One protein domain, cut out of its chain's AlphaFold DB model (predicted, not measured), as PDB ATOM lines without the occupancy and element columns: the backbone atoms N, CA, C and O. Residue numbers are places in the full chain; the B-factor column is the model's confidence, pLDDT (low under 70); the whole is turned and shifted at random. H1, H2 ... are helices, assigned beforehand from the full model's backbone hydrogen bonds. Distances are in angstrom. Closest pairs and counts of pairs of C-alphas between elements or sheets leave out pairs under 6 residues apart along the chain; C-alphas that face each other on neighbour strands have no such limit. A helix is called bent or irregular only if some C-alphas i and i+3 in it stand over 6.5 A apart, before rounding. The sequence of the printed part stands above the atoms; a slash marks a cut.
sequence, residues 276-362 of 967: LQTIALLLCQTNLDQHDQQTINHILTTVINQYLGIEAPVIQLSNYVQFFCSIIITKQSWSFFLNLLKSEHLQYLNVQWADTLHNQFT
ATOM      1  N   LEU A 276     153.160 142.473 130.421       90.12
ATOM      2  CA  LEU A 276     153.408 143.702 131.177       90.12
ATOM      3  C   LEU A 276     154.851 143.760 131.677       90.12
ATOM      4  O   LEU A 276     155.510 144.786 131.521       90.12
ATOM      5  N   GLN A 277     155.362 142.644 132.203       88.69
ATOM      6  CA  GLN A 277     156.748 142.531 132.644       88.69
ATOM      7  C   GLN A 277     157.735 142.770 131.497       88.69
ATOM      8  O   GLN A 277     158.665 143.560 131.639       88.69
ATOM      9  N   THR A 278     157.541 142.096 130.363       87.62
ATOM     10  CA  THR A 278     158.489 142.139 129.243       87.62
ATOM     11  C   THR A 278     158.515 143.521 128.594       87.62
ATOM     12  O   THR A 278     159.592 144.037 128.314       87.62
ATOM     13  N   ILE A 279     157.356 144.161 128.411       88.19
ATOM     14  CA  ILE A 279     157.274 145.507 127.820       88.19
ATOM     15  C   ILE A 279     157.851 146.564 128.756       88.19
ATOM     16  O   ILE A 279     158.613 147.410 128.298       88.19
ATOM     17  N   ALA A 280     157.533 146.511 130.052       88.25
ATOM     18  CA  ALA A 280     158.121 147.433 131.020       88.25
ATOM     19  C   ALA A 280     159.655 147.328 131.024       88.25
ATOM     20  O   ALA A 280     160.339 148.346 131.020       88.25
ATOM     21  N   LEU A 281     160.202 146.107 130.954       85.44
ATOM     22  CA  LEU A 281     161.649 145.885 130.879       85.44
ATOM     23  C   LEU A 281     162.263 146.354 129.553       85.44
ATOM     24  O   LEU A 281     163.359 146.906 129.582       85.44
ATOM     25  N   LEU A 282     161.575 146.181 128.418       84.94
ATOM     26  CA  LEU A 282     162.018 146.709 127.120       84.94
ATOM     27  C   LEU A 282     162.056 148.241 127.108       84.94
ATOM     28  O   LEU A 282     163.006 148.809 126.589       84.94
ATOM     29  N   LEU A 283     161.078 148.911 127.723       83.25
ATOM     30  CA  LEU A 283     161.078 150.376 127.847       83.25
ATOM     31  C   LEU A 283     162.232 150.904 128.706       83.25
ATOM     32  O   LEU A 283     162.629 152.054 128.554       83.25
ATOM     33  N   CYS A 284     162.779 150.074 129.593       79.12
ATOM     34  CA  CYS A 284     163.966 150.398 130.377       79.12
ATOM     35  C   CYS A 284     165.288 150.162 129.618       79.12
ATOM     36  O   CYS A 284     166.342 150.452 130.185       79.12
ATOM     37  N   GLN A 285     165.276 149.605 128.399       76.12
ATOM     38  CA  GLN A 285     166.484 149.384 127.594       76.12
ATOM     39  C   GLN A 285     166.796 150.612 126.729       76.12
ATOM     40  O   GLN A 285     165.921 151.145 126.055       76.12
ATOM     41  N   THR A 286     168.058 151.039 126.717       55.06
ATOM     42  CA  THR A 286     168.487 152.291 126.069       55.06
ATOM     43  C   THR A 286     169.008 152.148 124.643       55.06
ATOM     44  O   THR A 286     169.094 153.143 123.934       55.06
ATOM     45  N   ASN A 287     169.283 150.923 124.189       56.72
ATOM     46  CA  ASN A 287     169.924 150.646 122.897       56.72
ATOM     47  C   ASN A 287     169.054 149.757 121.994       56.72
ATOM     48  O   ASN A 287     169.508 148.718 121.518       56.72
ATOM     49  N   LEU A 288     167.790 150.130 121.794       61.53
ATOM     50  CA  LEU A 288     166.923 149.455 120.824       61.53
ATOM     51  C   LEU A 288     167.177 150.028 119.427       61.53
ATOM     52  O   LEU A 288     167.264 151.245 119.261       61.53
ATOM     53  N   ASP A 289     167.285 149.167 118.416       70.38
ATOM     54  CA  ASP A 289     167.375 149.634 117.035       70.38
ATOM     55  C   ASP A 289     166.034 150.237 116.555       70.38
ATOM     56  O   ASP A 289     164.975 150.060 117.168       70.38
ATOM     57  N   GLN A 290     166.060 150.984 115.444       72.12
ATOM     58  CA  GLN A 290     164.862 151.664 114.928       72.12
ATOM     59  C   GLN A 290     163.718 150.698 114.568       72.12
ATOM     60  O   GLN A 290     162.548 151.086 114.618       72.12
ATOM     61  N   HIS A 291     164.030 149.458 114.184       72.62
ATOM     62  CA  HIS A 291     163.035 148.465 113.784       72.62
ATOM     63  C   HIS A 291     162.331 147.858 115.005       72.62
ATOM     64  O   HIS A 291     161.098 147.765 115.056       72.62
ATOM     65  N   ASP A 292     163.110 147.522 116.025       72.62
ATOM     66  CA  ASP A 292     162.652 147.056 117.325       72.62
ATOM     67  C   ASP A 292     161.801 148.121 118.021       72.62
ATOM     68  O   ASP A 292     160.729 147.813 118.550       72.62
ATOM     69  N   GLN A 293     162.197 149.392 117.928       74.50
ATOM     70  CA  GLN A 293     161.448 150.514 118.491       74.50
ATOM     71  C   GLN A 293     160.059 150.682 117.843       74.50
ATOM     72  O   GLN A 293     159.066 150.894 118.542       74.50
ATOM     73  N   GLN A 294     159.942 150.526 116.519       75.81
ATOM     74  CA  GLN A 294     158.642 150.541 115.829       75.81
ATOM     75  C   GLN A 294     157.752 149.356 116.226       75.81
ATOM     76  O   GLN A 294     156.536 149.504 116.377       75.81
ATOM     77  N   THR A 295     158.352 148.183 116.417       76.56
ATOM     78  CA  THR A 295     157.633 146.978 116.847       76.56
ATOM     79  C   THR A 295     157.100 147.138 118.271       76.56
ATOM     80  O   THR A 295     155.921 146.879 118.524       76.56
ATOM     81  N   ILE A 296     157.933 147.642 119.186       78.62
ATOM     82  CA  ILE A 296     157.545 147.951 120.568       78.62
ATOM     83  C   ILE A 296     156.415 148.979 120.597       78.62
ATOM     84  O   ILE A 296     155.457 148.783 121.336       78.62
ATOM     85  N   ASN A 297     156.464 150.010 119.753       80.00
ATOM     86  CA  ASN A 297     155.412 151.025 119.652       80.00
ATOM     87  C   ASN A 297     154.040 150.441 119.359       80.00
ATOM     88  O   ASN A 297     153.075 150.704 120.077       80.00
ATOM     89  N   HIS A 298     153.956 149.621 118.314       80.19
ATOM     90  CA  HIS A 298     152.697 149.007 117.918       80.19
ATOM     91  C   HIS A 298     152.122 148.115 119.030       80.19
ATOM     92  O   HIS A 298     150.920 148.125 119.323       80.19
ATOM     93  N   ILE A 299     153.006 147.368 119.688       81.19
ATOM     94  CA  ILE A 299     152.651 146.503 120.803       81.19
ATOM     95  C   ILE A 299     152.201 147.322 122.017       81.19
ATOM     96  O   ILE A 299     151.175 147.009 122.622       81.19
ATOM     97  N   LEU A 300     152.924 148.385 122.362       84.06
ATOM     98  CA  LEU A 300     152.632 149.220 123.518       84.06
ATOM     99  C   LEU A 300     151.276 149.909 123.375       84.06
ATOM    100  O   LEU A 300     150.509 149.908 124.331       84.06
ATOM    101  N   THR A 301     150.913 150.401 122.185       83.88
ATOM    102  CA  THR A 301     149.558 150.920 121.930       83.88
ATOM    103  C   THR A 301     148.489 149.866 122.227       83.88
ATOM    104  O   THR A 301     147.476 150.162 122.863       83.88
ATOM    105  N   THR A 302     148.720 148.620 121.806       83.50
ATOM    106  CA  THR A 302     147.793 147.507 122.060       83.50
ATOM    107  C   THR A 302     147.668 147.224 123.556       83.50
ATOM    108  O   THR A 302     146.560 147.099 124.071       83.50
ATOM    109  N   VAL A 303     148.792 147.186 124.270       85.75
ATOM    110  CA  VAL A 303     148.841 146.902 125.709       85.75
ATOM    111  C   VAL A 303     148.265 148.031 126.552       85.75
ATOM    112  O   VAL A 303     147.557 147.753 127.522       85.75
ATOM    113  N   ILE A 304     148.475 149.288 126.157       86.19
ATOM    114  CA  ILE A 304     147.836 150.437 126.803       86.19
ATOM    115  C   ILE A 304     146.317 150.310 126.710       86.19
ATOM    116  O   ILE A 304     145.630 150.394 127.724       86.19
ATOM    117  N   ASN A 305     145.801 150.036 125.514       83.81
ATOM    118  CA  ASN A 305     144.361 149.950 125.290       83.81
ATOM    119  C   ASN A 305     143.718 148.722 125.954       83.81
ATOM    120  O   ASN A 305     142.558 148.790 126.347       83.81
ATOM    121  N   GLN A 306     144.442 147.603 126.066       83.00
ATOM    122  CA  GLN A 306     143.903 146.352 126.615       83.00
ATOM    123  C   GLN A 306     144.042 146.230 128.135       83.00
ATOM    124  O   GLN A 306     143.127 145.720 128.779       83.00
ATOM    125  N   TYR A 307     145.169 146.660 128.706       84.81
ATOM    126  CA  TYR A 307     145.540 146.321 130.087       84.81
ATOM    127  C   TYR A 307     145.843 147.532 130.966       84.81
ATOM    128  O   TYR A 307     145.595 147.484 132.171       84.81
ATOM    129  N   LEU A 308     146.381 148.609 130.384       85.25
ATOM    130  CA  LEU A 308     146.831 149.780 131.143       85.25
ATOM    131  C   LEU A 308     145.868 150.965 131.058       85.25
ATOM    132  O   LEU A 308     146.235 152.054 131.483       85.25
ATOM    133  N   GLY A 309     144.657 150.779 130.529       81.94
ATOM    134  CA  GLY A 309     143.654 151.836 130.444       81.94
ATOM    135  C   GLY A 309     143.383 152.483 131.807       81.94
ATOM    136  O   GLY A 309     143.331 151.807 132.834       81.94
ATOM    137  N   ILE A 310     143.217 153.805 131.811       76.75
ATOM    138  CA  ILE A 310     142.936 154.587 133.018       76.75
ATOM    139  C   ILE A 310     141.624 155.309 132.793       76.75
ATOM    140  O   ILE A 310     141.503 156.130 131.883       76.75
ATOM    141  N   GLU A 311     140.644 155.013 133.633       65.88
ATOM    142  CA  GLU A 311     139.421 155.797 133.694       65.88
ATOM    143  C   GLU A 311     139.696 157.041 134.551       65.88
ATOM    144  O   GLU A 311     140.211 156.955 135.667       65.88
ATOM    145  N   ALA A 312     139.411 158.227 134.017       57.41
ATOM    146  CA  ALA A 312     139.513 159.471 134.772       57.41
ATOM    147  C   ALA A 312     138.172 159.780 135.469       57.41
ATOM    148  O   ALA A 312     137.129 159.609 134.831       57.41
ATOM    149  N   PRO A 313     138.154 160.300 136.717       54.28
ATOM    150  CA  PRO A 313     139.265 160.546 137.638       54.28
ATOM    151  C   PRO A 313     139.280 159.499 138.768       54.28
ATOM    152  O   PRO A 313     138.490 159.587 139.707       54.28
ATOM    153  N   VAL A 314     140.172 158.507 138.711       57.88
ATOM    154  CA  VAL A 314     140.238 157.462 139.747       57.88
ATOM    155  C   VAL A 314     141.468 157.657 140.646       57.88
ATOM    156  O   VAL A 314     142.593 157.775 140.173       57.88
ATOM    157  N   ILE A 315     141.236 157.686 141.966       57.00
ATOM    158  CA  ILE A 315     142.242 157.801 143.052       57.00
ATOM    159  C   ILE A 315     143.007 156.468 143.274       57.00
ATOM    160  O   ILE A 315     143.979 156.387 144.027       57.00
ATOM    161  N   GLN A 316     142.565 155.389 142.628       67.38
ATOM    162  CA  GLN A 316     143.132 154.042 142.698       67.38
ATOM    163  C   GLN A 316     143.493 153.521 141.303       67.38
ATOM    164  O   GLN A 316     142.627 153.244 140.478       67.38
ATOM    165  N   LEU A 317     144.787 153.346 141.059       76.44
ATOM    166  CA  LEU A 317     145.283 152.661 139.868       76.44
ATOM    167  C   LEU A 317     144.917 151.174 139.920       76.44
ATOM    168  O   LEU A 317     144.917 150.583 141.002       76.44
ATOM    169  N   SER A 318     144.659 150.554 138.767       82.50
ATOM    170  CA  SER A 318     144.473 149.100 138.686       82.50
ATOM    171  C   SER A 318     145.760 148.356 139.067       82.50
ATOM    172  O   SER A 318     146.859 148.895 138.926       82.50
ATOM    173  N   ASN A 319     145.651 147.094 139.502       80.00
ATOM    174  CA  ASN A 319     146.825 146.272 139.830       80.00
ATOM    175  C   ASN A 319     147.794 146.140 138.644       80.00
ATOM    176  O   ASN A 319     149.001 146.088 138.855       80.00
ATOM    177  N   TYR A 320     147.291 146.139 137.404       85.56
ATOM    178  CA  TYR A 320     148.123 146.085 136.199       85.56
ATOM    179  C   TYR A 320     148.908 147.368 135.963       85.56
ATOM    180  O   TYR A 320     150.098 147.294 135.665       85.56
ATOM    181  N   VAL A 321     148.284 148.534 136.151       86.81
ATOM    182  CA  VAL A 321     148.987 149.817 136.044       86.81
ATOM    183  C   VAL A 321     150.004 149.958 137.176       86.81
ATOM    184  O   VAL A 321     151.148 150.317 136.915       86.81
ATOM    185  N   GLN A 322     149.639 149.591 138.410       86.50
ATOM    186  CA  GLN A 322     150.574 149.583 139.542       86.50
ATOM    187  C   GLN A 322     151.766 148.658 139.278       86.50
ATOM    188  O   GLN A 322     152.909 149.085 139.420       86.50
ATOM    189  N   PHE A 323     151.520 147.425 138.828       86.00
ATOM    190  CA  PHE A 323     152.572 146.466 138.499       86.00
ATOM    191  C   PHE A 323     153.486 146.985 137.380       86.00
ATOM    192  O   PHE A 323     154.704 147.015 137.545       86.00
ATOM    193  N   PHE A 324     152.916 147.473 136.277       89.06
ATOM    194  CA  PHE A 324     153.673 148.018 135.152       89.06
ATOM    195  C   PHE A 324     154.562 149.201 135.564       89.06
ATOM    196  O   PHE A 324     155.767 149.185 135.315       89.06
ATOM    197  N   CYS A 325     153.998 150.191 136.266       88.00
ATOM    198  CA  CYS A 325     154.755 151.335 136.770       88.00
ATOM    199  C   CYS A 325     155.822 150.906 137.786       88.00
ATOM    200  O   CYS A 325     156.950 151.393 137.728       88.00
ATOM    201  N   SER A 326     155.502 149.961 138.680       84.31
ATOM    202  CA  SER A 326     156.443 149.463 139.691       84.31
ATOM    203  C   SER A 326     157.690 148.843 139.069       84.31
ATOM    204  O   SER A 326     158.783 149.064 139.581       84.31
ATOM    205  N   ILE A 327     157.563 148.129 137.944       83.81
ATOM    206  CA  ILE A 327     158.710 147.540 137.246       83.81
ATOM    207  C   ILE A 327     159.627 148.638 136.716       83.81
ATOM    208  O   ILE A 327     160.828 148.569 136.955       83.81
ATOM    209  N   ILE A 328     159.074 149.654 136.046       85.00
ATOM    210  CA  ILE A 328     159.865 150.750 135.469       85.00
ATOM    211  C   ILE A 328     160.579 151.532 136.576       85.00
ATOM    212  O   ILE A 328     161.786 151.739 136.496       85.00
ATOM    213  N   ILE A 329     159.859 151.897 137.640       76.69
ATOM    214  CA  ILE A 329     160.416 152.650 138.775       76.69
ATOM    215  C   ILE A 329     161.490 151.831 139.500       76.69
ATOM    216  O   ILE A 329     162.553 152.351 139.819       76.69
ATOM    217  N   THR A 330     161.244 150.538 139.731       73.94
ATOM    218  CA  THR A 330     162.205 149.655 140.415       73.94
ATOM    219  C   THR A 330     163.430 149.365 139.550       73.94
ATOM    220  O   THR A 330     164.500 149.090 140.085       73.94
ATOM    221  N   LYS A 331     163.295 149.385 138.219       75.75
ATOM    222  CA  LYS A 331     164.404 149.111 137.297       75.75
ATOM    223  C   LYS A 331     165.218 150.337 136.918       75.75
ATOM    224  O   LYS A 331     166.393 150.169 136.621       75.75
ATOM    225  N   GLN A 332     164.610 151.515 136.913       74.44
ATOM    226  CA  GLN A 332     165.264 152.773 136.570       74.44
ATOM    227  C   GLN A 332     165.129 153.745 137.747       74.44
ATOM    228  O   GLN A 332     165.936 153.695 138.676       74.44
ATOM    229  N   SER A 333     164.099 154.591 137.732       68.38
ATOM    230  CA  SER A 333     163.799 155.558 138.792       68.38
ATOM    231  C   SER A 333     162.414 156.186 138.586       68.38
ATOM    232  O   SER A 333     161.768 156.012 137.543       68.38
ATOM    233  N   TRP A 334     161.963 156.974 139.566       72.81
ATOM    234  CA  TRP A 334     160.776 157.825 139.416       72.81
ATOM    235  C   TRP A 334     160.946 158.891 138.327       72.81
ATOM    236  O   TRP A 334     159.994 159.194 137.607       72.81
ATOM    237  N   SER A 335     162.145 159.457 138.197       68.19
ATOM    238  CA  SER A 335     162.434 160.518 137.231       68.19
ATOM    239  C   SER A 335     162.399 160.013 135.803       68.19
ATOM    240  O   SER A 335     161.668 160.565 134.985       68.19
ATOM    241  N   PHE A 336     163.073 158.891 135.555       75.44
ATOM    242  CA  PHE A 336     163.028 158.194 134.282       75.44
ATOM    243  C   PHE A 336     161.582 157.912 133.874       75.44
ATOM    244  O   PHE A 336     161.196 158.185 132.744       75.44
ATOM    245  N   PHE A 337     160.749 157.423 134.799       81.56
ATOM    246  CA  PHE A 337     159.344 157.146 134.508       81.56
ATOM    247  C   PHE A 337     158.559 158.409 134.105       81.56
ATOM    248  O   PHE A 337     157.837 158.383 133.109       81.56
ATOM    249  N   LEU A 338     158.714 159.528 134.822       79.56
ATOM    250  CA  LEU A 338     158.033 160.786 134.482       79.56
ATOM    251  C   LEU A 338     158.518 161.373 133.147       79.56
ATOM    252  O   LEU A 338     157.699 161.805 132.333       79.56
ATOM    253  N   ASN A 339     159.827 161.339 132.893       75.81
ATOM    254  CA  ASN A 339     160.411 161.798 131.633       75.81
ATOM    255  C   ASN A 339     159.993 160.903 130.468       75.81
ATOM    256  O   ASN A 339     159.629 161.408 129.408       75.81
ATOM    257  N   LEU A 340     159.930 159.587 130.680       82.50
ATOM    258  CA  LEU A 340     159.412 158.634 129.708       82.50
ATOM    259  C   LEU A 340     157.964 158.977 129.328       82.50
ATOM    260  O   LEU A 340     157.658 159.034 128.138       82.50
ATOM    261  N   LEU A 341     157.090 159.291 130.294       83.31
ATOM    262  CA  LEU A 341     155.708 159.727 130.024       83.31
ATOM    263  C   LEU A 341     155.632 161.027 129.205       83.31
ATOM    264  O   LEU A 341     154.672 161.223 128.462       83.31
ATOM    265  N   LYS A 342     156.625 161.916 129.311       82.06
ATOM    266  CA  LYS A 342     156.708 163.164 128.527       82.06
ATOM    267  C   LYS A 342     157.558 163.075 127.270       82.06
ATOM    268  O   LYS A 342     157.584 164.035 126.504       82.06
ATOM    269  N   SER A 343     158.215 161.946 127.035       80.88
ATOM    270  CA  SER A 343     158.990 161.721 125.824       80.88
ATOM    271  C   SER A 343     158.100 161.856 124.588       80.88
ATOM    272  O   SER A 343     156.941 161.433 124.595       80.88
ATOM    273  N   GLU A 344     158.656 162.396 123.499       75.12
ATOM    274  CA  GLU A 344     157.958 162.477 122.205       75.12
ATOM    275  C   GLU A 344     157.406 161.110 121.781       75.12
ATOM    276  O   GLU A 344     156.325 161.005 121.204       75.12
ATOM    277  N   HIS A 345     158.134 160.058 122.147       76.06
ATOM    278  CA  HIS A 345     157.800 158.672 121.898       76.06
ATOM    279  C   HIS A 345     156.472 158.236 122.542       76.06
ATOM    280  O   HIS A 345     155.563 157.824 121.824       76.06
ATOM    281  N   LEU A 346     156.309 158.350 123.868       79.75
ATOM    282  CA  LEU A 346     155.048 157.960 124.525       79.75
ATOM    283  C   LEU A 346     153.908 158.933 124.240       79.75
ATOM    284  O   LEU A 346     152.755 158.509 124.113       79.75
ATOM    285  N   GLN A 347     154.231 160.217 124.097       82.25
ATOM    286  CA  GLN A 347     153.262 161.238 123.723       82.25
ATOM    287  C   GLN A 347     152.652 160.925 122.351       82.25
ATOM    288  O   GLN A 347     151.434 160.943 122.210       82.25
ATOM    289  N   TYR A 348     153.452 160.514 121.363       82.31
ATOM    290  CA  TYR A 348     152.937 160.087 120.060       82.31
ATOM    291  C   TYR A 348     151.987 158.876 120.146       82.31
ATOM    292  O   TYR A 348     151.000 158.816 119.412       82.31
ATOM    293  N   LEU A 349     152.257 157.915 121.037       81.62
ATOM    294  CA  LEU A 349     151.478 156.676 121.128       81.62
ATOM    295  C   LEU A 349     150.117 156.857 121.798       81.62
ATOM    296  O   LEU A 349     149.126 156.300 121.324       81.62
ATOM    297  N   ASN A 350     150.068 157.574 122.925       82.19
ATOM    298  CA  ASN A 350     148.825 157.831 123.649       82.19
ATOM    299  C   ASN A 350     148.969 159.040 124.591       82.19
ATOM    300  O   ASN A 350     149.149 158.876 125.800       82.19
ATOM    301  N   VAL A 351     148.848 160.253 124.031       84.38
ATOM    302  CA  VAL A 351     148.902 161.532 124.773       84.38
ATOM    303  C   VAL A 351     148.007 161.505 126.011       84.38
ATOM    304  O   VAL A 351     148.456 161.828 127.104       84.38
ATOM    305  N   GLN A 352     146.743 161.089 125.866       84.81
ATOM    306  CA  GLN A 352     145.772 161.141 126.961       84.81
ATOM    307  C   GLN A 352     146.184 160.242 128.130       84.81
ATOM    308  O   GLN A 352     146.112 160.664 129.284       84.81
ATOM    309  N   TRP A 353     146.612 159.012 127.848       86.75
ATOM    310  CA  TRP A 353     147.083 158.076 128.868       86.75
ATOM    311  C   TRP A 353     148.358 158.584 129.546       86.75
ATOM    312  O   TRP A 353     148.425 158.632 130.776       86.75
ATOM    313  N   ALA A 354     149.329 159.024 128.742       86.25
ATOM    314  CA  ALA A 354     150.614 159.506 129.228       86.25
ATOM    315  C   ALA A 354     150.454 160.763 130.090       86.25
ATOM    316  O   ALA A 354     151.002 160.826 131.187       86.25
ATOM    317  N   ASP A 355     149.638 161.723 129.652       84.62
ATOM    318  CA  ASP A 355     149.343 162.940 130.405       84.62
ATOM    319  C   ASP A 355     148.514 162.665 131.655       84.62
ATOM    320  O   ASP A 355     148.737 163.311 132.673       84.62
ATOM    321  N   THR A 356     147.590 161.701 131.624       83.38
ATOM    322  CA  THR A 356     146.809 161.335 132.815       83.38
ATOM    323  C   THR A 356     147.709 160.729 133.888       83.38
ATOM    324  O   THR A 356     147.672 161.194 135.027       83.38
ATOM    325  N   LEU A 357     148.560 159.753 133.539       82.19
ATOM    326  CA  LEU A 357     149.541 159.200 134.481       82.19
ATOM    327  C   LEU A 357     150.523 160.257 134.937       82.19
ATOM    328  O   LEU A 357     150.770 160.382 136.134       82.19
ATOM    329  N   HIS A 358     151.056 161.031 133.991       83.44
ATOM    330  CA  HIS A 358     151.989 162.089 134.309       83.44
ATOM    331  C   HIS A 358     151.335 163.029 135.306       83.44
ATOM    332  O   HIS A 358     151.872 163.180 136.380       83.44
ATOM    333  N   ASN A 359     150.143 163.567 135.065       78.62
ATOM    334  CA  ASN A 359     149.487 164.492 135.991       78.62
ATOM    335  C   ASN A 359     149.112 163.852 137.342       78.62
ATOM    336  O   ASN A 359     149.126 164.543 138.354       78.62
ATOM    337  N   GLN A 360     148.808 162.549 137.393       76.56
ATOM    338  CA  GLN A 360     148.550 161.838 138.656       76.56
ATOM    339  C   GLN A 360     149.817 161.632 139.504       76.56
ATOM    340  O   GLN A 360     149.751 161.637 140.739       76.56
ATOM    341  N   PHE A 361     150.962 161.441 138.849       74.00
ATOM    342  CA  PHE A 361     152.261 161.235 139.493       74.00
ATOM    343  C   PHE A 361     153.132 162.489 139.546       74.00
ATOM    344  O   PHE A 361     154.140 162.501 140.246       74.00
ATOM    345  N   THR A 362     152.773 163.537 138.816       67.06
ATOM    346  CA  THR A 362     153.507 164.793 138.753       67.06
ATOM    347  C   THR A 362     153.064 165.628 139.918       67.06
ATOM    348  O   THR A 362     151.911 166.031 140.045       67.06
TER     349      THR A 362
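What this domain is: This is residues 276 to 362 of the 967 residues of the protein "Hypothetical protein" of Adineta steineri (UniProt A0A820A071). Five helices make a small crossed assembly: H1 sits between H2 and H3, and H4 and a sharply kinked H5 cover them from across the core, H4 meeting H3 and H5 meeting H2. A loop of residues 307 to 318 joins H2 to H3, and its Ile 315 and His 291 of H2 mark the long extent. The 87 printed residues hold five named helices, H1 to H5 in order, and no named strand; the class is all helix. The whole is compact, with a radius of gyration of the C-alphas of 12.2 A, yet elongated, spanning 37 by 23 by 21 A.

How they stand to each other: H1, residues 276 to 283, and H2, residues 290 to 306, form a helical hairpin and only just touch, with 3 pairs of C-alphas within 8 A; the closest are Ile 279 and Leu 300, 7.3 A. H3, residues 319 to 331, touches H1, closest at the C-alphas of Ala 280 and Ile 328, 5.8 A, the same way at a steep tilt of 38 degrees, only just past shallow. H4, residues 334 to 342, touches H3 at its residues 325 to 329 alone, at a steep tilt of 66 degrees; the closest C-alphas are Ile 329 and Phe 337, 6.3 A. H5, residues 344 to 361, is irregular, with C-alphas 349 and 352 9.3 A apart, and has a kink of 118 degrees near residue 351. H5 touches H4, the closest C-alphas being Leu 341 and Ala 354, 5.2 A. Residues 349 to 353 of H5 touch residues 297 to 304 of H2, closest at the C-alphas of Thr 301 and Leu 349, 6.1 A. H2 and H3 are apart. Every O i to N i+4 pair is within hydrogen-bond range in H1, H2, H3 and H4, and 12 of 14 in H5.

Where its parts are: H1 begins at C-alpha 276, (153.408, 143.702, 131.177), and is 10.7 A long. H2 measures 24.6 A, H3 18.0 A and H4 12.8 A. H5 measures 18.2 A and ends at C-alpha 361, (152.261, 161.235, 139.493).

The domain as a whole: The C-alphas of His 291 and Ile 315, the two farthest apart, are 37.1 A apart. The printed part has no cut. The link from H2 to H3 is long. The mean pLDDT of the printed part is 78.6, and residues 286 to 288, 311 to 316, 333, 335 and 362 are under 70.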